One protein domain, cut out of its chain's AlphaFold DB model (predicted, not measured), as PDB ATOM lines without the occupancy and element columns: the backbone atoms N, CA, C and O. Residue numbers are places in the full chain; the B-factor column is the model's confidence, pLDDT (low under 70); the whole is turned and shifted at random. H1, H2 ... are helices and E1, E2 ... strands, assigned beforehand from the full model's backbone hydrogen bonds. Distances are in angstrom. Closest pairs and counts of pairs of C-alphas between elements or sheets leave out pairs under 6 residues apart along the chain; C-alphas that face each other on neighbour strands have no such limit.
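AT A GLANCE: This is residues 105 to 160 of the 161 residues of an uncharacterized protein of Baekduia soli (UniProt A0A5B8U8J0). Two helices, H1 and H2, cross nearly at right angles toward one end of an elongated domain, and a small two-stranded hairpin, E1 and E2, lies toward the other, with one long loop, residues 116 to 128, between H1 and E1. The printed part has 56 residues, with two named helices and two named strands in the order H1, E1, E2, H2; the sheet is antiparallel and the class mixed. It is compact, radius of gyration of the C-alphas 10.9 A, spanning 34 by 22 by 17 A.

IN THESE COORDINATES: H1, residues 105 to 115, begins at C-alpha 105 (-23.618, 24.866, 22.802) and measures 15.5 A. E1 is residues 129 to 131, E2 137 to 139. H2, residues 147 to 158, measures 17.6 A and ends at C-alpha 158 (-19.384, 38.379, 32.130).

HOW THE PARTS SIT: H1 touches H2, about perpendicular at 88 degrees, at residues 149 to 154 of H2 alone; the closest C-alphas, Leu 107 and Ala 153, are 4.9 A apart. The hairpin E1 and E2 is antiparallel at 142 degrees, with N 130 and O 138 within hydrogen-bond range at 2.9 A. H1 and E2 are apart, as are E1 and H2. Every O i to N i+4 pair is within range in H1, 6 of 8 in H2.

THE WHOLE: The C-alphas farthest apart, Gly 125 and Ala 160, are 34.4 A apart. The printed part has no cut. H1 to E1 is a long link of 13 residues. Residues 126 and 157 to 160 have pLDDT under 70.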
ATOM      1  N   ALA A 105     -22.852  24.751  24.044       85.38
ATOM      2  CA  ALA A 105     -23.618  24.866  22.802       85.38
ATOM      3  C   ALA A 105     -25.094  25.237  23.045       85.38
ATOM      4  O   ALA A 105     -25.620  26.106  22.358       85.38
ATOM      5  N   ALA A 106     -25.741  24.635  24.050       88.56
ATOM      6  CA  ALA A 106     -27.127  24.943  24.399       88.56
ATOM      7  C   ALA A 106     -27.260  26.375  24.942       88.56
ATOM      8  O   ALA A 106     -28.172  27.101  24.551       88.56
ATOM      9  N   LEU A 107     -26.320  26.809  25.788       90.88
ATOM     10  CA  LEU A 107     -26.295  28.177  26.317       90.88
ATOM     11  C   LEU A 107     -26.026  29.209  25.208       90.88
ATOM     12  O   LEU A 107     -26.682  30.248  25.174       90.88
ATOM     13  N   ALA A 108     -25.163  28.897  24.236       88.88
ATOM     14  CA  ALA A 108     -24.972  29.727  23.045       88.88
ATOM     15  C   ALA A 108     -26.261  29.854  22.209       88.88
ATOM     16  O   ALA A 108     -26.607  30.954  21.778       88.88
ATOM     17  N   THR A 109     -27.020  28.765  22.034       92.44
ATOM     18  CA  THR A 109     -28.329  28.814  21.360       92.44
ATOM     19  C   THR A 109     -29.333  29.671  22.135       92.44
ATOM     20  O   THR A 109     -30.050  30.472  21.536       92.44
ATOM     21  N   VAL A 110     -29.372  29.566  23.469       94.06
ATOM     22  CA  VAL A 110     -30.228  30.416  24.316       94.06
ATOM     23  C   VAL A 110     -29.906  31.897  24.127       94.06
ATOM     24  O   VAL A 110     -30.828  32.692  23.949       94.06
ATOM     25  N   ARG A 111     -28.623  32.270  24.088       91.44
ATOM     26  CA  ARG A 111     -28.195  33.655  23.828       91.44
ATOM     27  C   ARG A 111     -28.696  34.185  22.501       91.44
ATOM     28  O   ARG A 111     -29.279  35.263  22.453       91.44
ATOM     29  N   GLU A 112     -28.485  33.425  21.432       93.38
ATOM     30  CA  GLU A 112     -28.929  33.797  20.088       93.38
ATOM     31  C   GLU A 112     -30.449  34.011  20.043       93.38
ATOM     32  O   GLU A 112     -30.951  34.917  19.380       93.38
ATOM     33  N   LEU A 113     -31.206  33.195  20.773       92.81
ATOM     34  CA  LEU A 113     -32.655  33.321  20.852       92.81
ATOM     35  C   LEU A 113     -33.094  34.556  21.643       92.81
ATOM     36  O   LEU A 113     -34.041  35.226  21.224       92.81
ATOM     37  N   LEU A 114     -32.431  34.855  22.763       93.75
ATOM     38  CA  LEU A 114     -32.704  36.036  23.583       93.75
ATOM     39  C   LEU A 114     -32.346  37.328  22.837       93.75
ATOM     40  O   LEU A 114     -33.155  38.253  22.821       93.75
ATOM     41  N   SER A 115     -31.207  37.373  22.138       91.31
ATOM     42  CA  SER A 115     -30.809  38.538  21.329       91.31
ATOM     43  C   SER A 115     -31.750  38.788  20.145       91.31
ATOM     44  O   SER A 115     -31.911  39.924  19.705       91.31
ATOM     45  N   ARG A 116     -32.441  37.743  19.673       93.50
ATOM     46  CA  ARG A 116     -33.529  37.823  18.681       93.50
ATOM     47  C   ARG A 116     -34.908  38.134  19.278       93.50
ATOM     48  O   ARG A 116     -35.893  38.129  18.544       93.50
ATOM     49  N   GLY A 117     -35.004  38.389  20.583       92.12
ATOM     50  CA  GLY A 117     -36.245  38.784  21.253       92.12
ATOM     51  C   GLY A 117     -37.137  37.630  21.719       92.12
ATOM     52  O   GLY A 117     -38.317  37.843  21.994       92.12
ATOM     53  N   SER A 118     -36.618  36.400  21.823       93.31
ATOM     54  CA  SER A 118     -37.367  35.310  22.463       93.31
ATOM     55  C   SER A 118     -37.628  35.622  23.937       93.31
ATOM     56  O   SER A 118     -36.734  36.062  24.652       93.31
ATOM     57  N   ALA A 119     -38.838  35.336  24.421       94.00
ATOM     58  CA  ALA A 119     -39.209  35.608  25.806       94.00
ATOM     59  C   ALA A 119     -38.730  34.515  26.781       94.00
ATOM     60  O   ALA A 119     -38.821  33.313  26.498       94.00
ATOM     61  N   VAL A 120     -38.307  34.938  27.974       95.19
ATOM     62  CA  VAL A 120     -38.174  34.064  29.148       95.19
ATOM     63  C   VAL A 120     -39.573  33.722  29.672       95.19
ATOM     64  O   VAL A 120     -40.485  34.549  29.657       95.19
ATOM     65  N   CYS A 121     -39.775  32.480  30.100       94.19
ATOM     66  CA  CYS A 121     -41.049  32.005  30.627       94.19
ATOM     67  C   CYS A 121     -41.462  32.774  31.893       94.19
ATOM     68  O   CYS A 121     -40.739  32.770  32.887       94.19
ATOM     69  N   ALA A 122     -42.675  33.334  31.877       91.38
ATOM     70  CA  ALA A 122     -43.287  34.048  33.002       91.38
ATOM     71  C   ALA A 122     -44.484  33.303  33.638       91.38
ATOM     72  O   ALA A 122     -45.254  33.888  34.397       91.38
ATOM     73  N   CYS A 123     -44.693  32.021  33.318       89.19
ATOM     74  CA  CYS A 123     -45.808  31.248  33.876       89.19
ATOM     75  C   CYS A 123     -45.653  31.029  35.393       89.19
ATOM     76  O   CYS A 123     -44.576  30.661  35.866       89.19
ATOM     77  N   ALA A 124     -46.754  31.172  36.138       81.94
ATOM     78  CA  ALA A 124     -46.829  30.865  37.566       81.94
ATOM     79  C   ALA A 124     -47.173  29.381  37.824       81.94
ATOM     80  O   ALA A 124     -47.865  28.749  37.028       81.94
ATOM     81  N   GLY A 125     -46.729  28.835  38.965       76.88
ATOM     82  CA  GLY A 125     -47.074  27.480  39.426       76.88
ATOM     83  C   GLY A 125     -46.048  26.390  39.080       76.88
ATOM     84  O   GLY A 125     -44.868  26.670  38.863       76.88
ATOM     85  N   GLY A 126     -46.487  25.126  39.085       66.81
ATOM     86  CA  GLY A 126     -45.645  23.970  38.759       66.81
ATOM     87  C   GLY A 126     -45.222  23.993  37.290       66.81
ATOM     88  O   GLY A 126     -46.041  23.771  36.402       66.81
ATOM     89  N   ARG A 127     -43.947  24.288  37.026       73.81
ATOM     90  CA  ARG A 127     -43.431  24.476  35.666       73.81
ATOM     91  C   ARG A 127     -42.943  23.150  35.081       73.81
ATOM     92  O   ARG A 127     -42.045  22.523  35.635       73.81
ATOM     93  N   GLN A 128     -43.510  22.754  33.941       87.38
ATOM     94  CA  GLN A 128     -42.983  21.672  33.109       87.38
ATOM     95  C   GLN A 128     -42.223  22.267  31.924       87.38
ATOM     96  O   GLN A 128     -42.748  23.111  31.191       87.38
ATOM     97  N   PHE A 129     -40.978  21.829  31.757       91.00
ATOM     98  CA  PHE A 129     -40.102  22.256  30.675       91.00
ATOM     99  C   PHE A 129     -39.702  21.056  29.827       91.00
ATOM    100  O   PHE A 129     -39.354  19.999  30.354       91.00
ATOM    101  N   HIS A 130     -39.721  21.244  28.514       92.50
ATOM    102  CA  HIS A 130     -39.246  20.268  27.548       92.50
ATOM    103  C   HIS A 130     -37.977  20.787  26.899       92.50
ATOM    104  O   HIS A 130     -37.883  21.967  26.564       92.50
ATOM    105  N   ARG A 131     -37.008  19.898  26.708       92.38
ATOM    106  CA  ARG A 131     -35.810  20.220  25.946       92.38
ATOM    107  C   ARG A 131     -36.112  20.112  24.453       92.38
ATOM    108  O   ARG A 131     -36.608  19.077  24.011       92.38
ATOM    109  N   ASP A 132     -35.775  21.145  23.693       89.56
ATOM    110  CA  ASP A 132     -35.790  21.106  22.230       89.56
ATOM    111  C   ASP A 132     -34.481  20.515  21.648       89.56
ATOM    112  O   ASP A 132     -33.513  20.294  22.384       89.56
ATOM    113  N   PRO A 133     -34.407  20.226  20.336       87.00
ATOM    114  CA  PRO A 133     -33.198  19.665  19.729       87.00
ATOM    115  C   PRO A 133     -31.933  20.525  19.887       87.00
ATOM    116  O   PRO A 133     -30.833  19.983  19.837       87.00
ATOM    117  N   GLY A 134     -32.074  21.838  20.107       85.31
ATOM    118  CA  GLY A 134     -30.965  22.759  20.377       85.31
ATOM    119  C   GLY A 134     -30.502  22.748  21.836       85.31
ATOM    120  O   GLY A 134     -29.601  23.493  22.206       85.31
ATOM    121  N   GLY A 135     -31.112  21.920  22.686       89.31
ATOM    122  CA  GLY A 135     -30.798  21.867  24.109       89.31
ATOM    123  C   GLY A 135     -31.511  22.933  24.941       89.31
ATOM    124  O   GLY A 135     -31.275  22.996  26.148       89.31
ATOM    125  N   VAL A 136     -32.401  23.733  24.346       93.44
ATOM    126  CA  VAL A 136     -33.112  24.812  25.038       93.44
ATOM    127  C   VAL A 136     -34.318  24.251  25.783       93.44
ATOM    128  O   VAL A 136     -35.133  23.506  25.238       93.44
ATOM    129  N   MET A 137     -34.443  24.620  27.049       95.06
ATOM    130  CA  MET A 137     -35.550  24.266  27.921       95.06
ATOM    131  C   MET A 137     -36.707  25.236  27.667       95.06
ATOM    132  O   MET A 137     -36.627  26.430  27.950       95.06
ATOM    133  N   ARG A 138     -37.801  24.717  27.110       94.19
ATOM    134  CA  ARG A 138     -38.993  25.471  26.713       94.19
ATOM    135  C   ARG A 138     -40.165  25.111  27.607       94.19
ATOM    136  O   ARG A 138     -40.449  23.935  27.830       94.19
ATOM    137  N   CYS A 139     -40.868  26.115  28.117       94.12
ATOM    138  CA  CYS A 139     -42.070  25.892  28.910       94.12
ATOM    139  C   CYS A 139     -43.146  25.202  28.065       94.12
ATOM    140  O   CYS A 139     -43.477  25.678  26.979       94.12
ATOM    141  N   ALA A 140     -43.742  24.132  28.589       92.56
ATOM    142  CA  ALA A 140     -44.826  23.418  27.917       92.56
ATOM    143  C   ALA A 140     -46.048  24.313  27.627       92.56
ATOM    144  O   ALA A 140     -46.739  24.109  26.634       92.56
ATOM    145  N   ALA A 141     -46.297  25.318  28.477       91.94
ATOM    146  CA  ALA A 141     -47.461  26.195  28.383       91.94
ATOM    147  C   ALA A 141     -47.243  27.395  27.447       91.94
ATOM    148  O   ALA A 141     -48.005  27.590  26.506       91.94
ATOM    149  N   CYS A 142     -46.206  28.209  27.687       92.25
ATOM    150  CA  CYS A 142     -45.992  29.461  26.945       92.25
ATOM    151  C   CYS A 142     -44.864  29.400  25.911       92.25
ATOM    152  O   CYS A 142     -44.623  30.389  25.224       92.25
ATOM    153  N   ARG A 143     -44.133  28.279  25.820       93.19
ATOM    154  CA  ARG A 143     -42.933  28.111  24.974       93.19
ATOM    155  C   ARG A 143     -41.788  29.097  25.265       93.19
ATOM    156  O   ARG A 143     -40.793  29.114  24.541       93.19
ATOM    157  N   GLY A 144     -41.890  29.880  26.339       94.25
ATOM    158  CA  GLY A 144     -40.807  30.727  26.831       94.25
ATOM    159  C   GLY A 144     -39.618  29.902  27.327       94.25
ATOM    160  O   GLY A 144     -39.777  28.740  27.714       94.25
ATOM    161  N   ILE A 145     -38.434  30.508  27.302       95.69
ATOM    162  CA  ILE A 145     -37.173  29.896  27.751       95.69
ATOM    163  C   ILE A 145     -37.201  29.716  29.278       95.69
ATOM    164  O   ILE A 145     -37.735  30.564  29.994       95.69
ATOM    165  N   GLU A 146     -36.669  28.609  29.798       94.12
ATOM    166  CA  GLU A 146     -36.500  28.410  31.242       94.12
ATOM    167  C   GLU A 146     -35.607  29.501  31.843       94.12
ATOM    168  O   GLU A 146     -34.480  29.704  31.400       94.12
ATOM    169  N   GLN A 147     -36.088  30.148  32.908       91.75
ATOM    170  CA  GLN A 147     -35.370  31.221  33.599       91.75
ATOM    171  C   GLN A 147     -33.948  30.815  34.008       91.75
ATOM    172  O   GLN A 147     -33.001  31.486  33.630       91.75
ATOM    173  N   GLY A 148     -33.773  29.664  34.665       89.38
ATOM    174  CA  GLY A 148     -32.443  29.222  35.099       89.38
ATOM    175  C   GLY A 148     -31.469  28.919  33.953       89.38
ATOM    176  O   GLY A 148     -30.261  28.938  34.164       89.38
ATOM    177  N   GLN A 149     -31.964  28.641  32.743       90.69
ATOM    178  CA  GLN A 149     -31.114  28.480  31.562       90.69
ATOM    179  C   GLN A 149     -30.783  29.833  30.914       90.69
ATOM    180  O   GLN A 149     -29.678  30.006  30.409       90.69
ATOM    181  N   ALA A 150     -31.718  30.789  30.946       91.38
ATOM    182  CA  ALA A 150     -31.479  32.163  30.513       91.38
ATOM    183  C   ALA A 150     -30.452  32.870  31.415       91.38
ATOM    184  O   ALA A 150     -29.527  33.486  30.896       91.38
ATOM    185  N   ASP A 151     -30.566  32.707  32.735       90.31
ATOM    186  CA  ASP A 151     -29.636  33.282  33.715       90.31
ATOM    187  C   ASP A 151     -28.213  32.729  33.501       90.31
ATOM    188  O   ASP A 151     -27.267  33.491  33.323       90.31
ATOM    189  N   ALA A 152     -28.067  31.403  33.376       88.81
ATOM    190  CA  ALA A 152     -26.774  30.765  33.099       88.81
ATOM    191  C   ALA A 152     -26.163  31.190  31.749       88.81
ATOM    192  O   ALA A 152     -24.944  31.266  31.594       88.81
ATOM    193  N   ALA A 153     -27.005  31.462  30.749       87.50
ATOM    194  CA  ALA A 153     -26.557  31.976  29.465       87.50
ATOM    195  C   ALA A 153     -26.059  33.428  29.568       87.50
ATOM    196  O   ALA A 153     -25.146  33.788  28.830       87.50
ATOM    197  N   ALA A 154     -26.609  34.252  30.462       84.50
ATOM    198  CA  ALA A 154     -26.111  35.605  30.713       84.50
ATOM    199  C   ALA A 154     -24.770  35.582  31.473       84.50
ATOM    200  O   ALA A 154     -23.816  36.213  31.036       84.50
ATOM    201  N   GLU A 155     -24.651  34.764  32.524       79.25
ATOM    202  CA  GLU A 155     -23.444  34.682  33.372       79.25
ATOM    203  C   GLU A 155     -22.165  34.293  32.601       79.25
ATOM    204  O   GLU A 155     -21.086  34.802  32.889       79.25
ATOM    205  N   LEU A 156     -22.266  33.457  31.559       71.44
ATOM    206  CA  LEU A 156     -21.126  33.119  30.688       71.44
ATOM    207  C   LEU A 156     -20.548  34.324  29.906       71.44
ATOM    208  O   LEU A 156     -19.611  34.153  29.129       71.44
ATOM    209  N   GLU A 157     -21.201  35.492  29.909       58.91
ATOM    210  CA  GLU A 157     -20.833  36.660  29.079       58.91
ATOM    211  C   GLU A 157     -19.848  37.497  29.867       58.91
ATOM    212  O   GLU A 157     -18.778  37.833  29.368       58.91
ATOM    213  N   ASP A 158     -20.183  37.679  31.140       53.59
ATOM    214  CA  ASP A 158     -19.384  38.379  32.130       53.59
ATOM    215  C   ASP A 158     -18.054  37.665  32.423       53.59
ATOM    216  O   ASP A 158     -17.088  38.309  32.813       53.59
ATOM    217  N   GLU A 159     -17.962  36.346  32.206       46.38
ATOM    218  CA  GLU A 159     -16.703  35.591  32.347       46.38
ATOM    219  C   GLU A 159     -15.791  35.655  31.104       46.38
ATOM    220  O   GLU A 159     -14.619  35.281  31.185       46.38
ATOM    221  N   ALA A 160     -16.311  36.086  29.949       50.38
ATOM    222  CA  ALA A 160     -15.578  36.133  28.678       50.38
ATOM    223  C   ALA A 160     -15.178  37.558  28.240       50.38
ATOM    224  O   ALA A 160     -14.493  37.694  27.220       50.38
TER     225      ALA A 160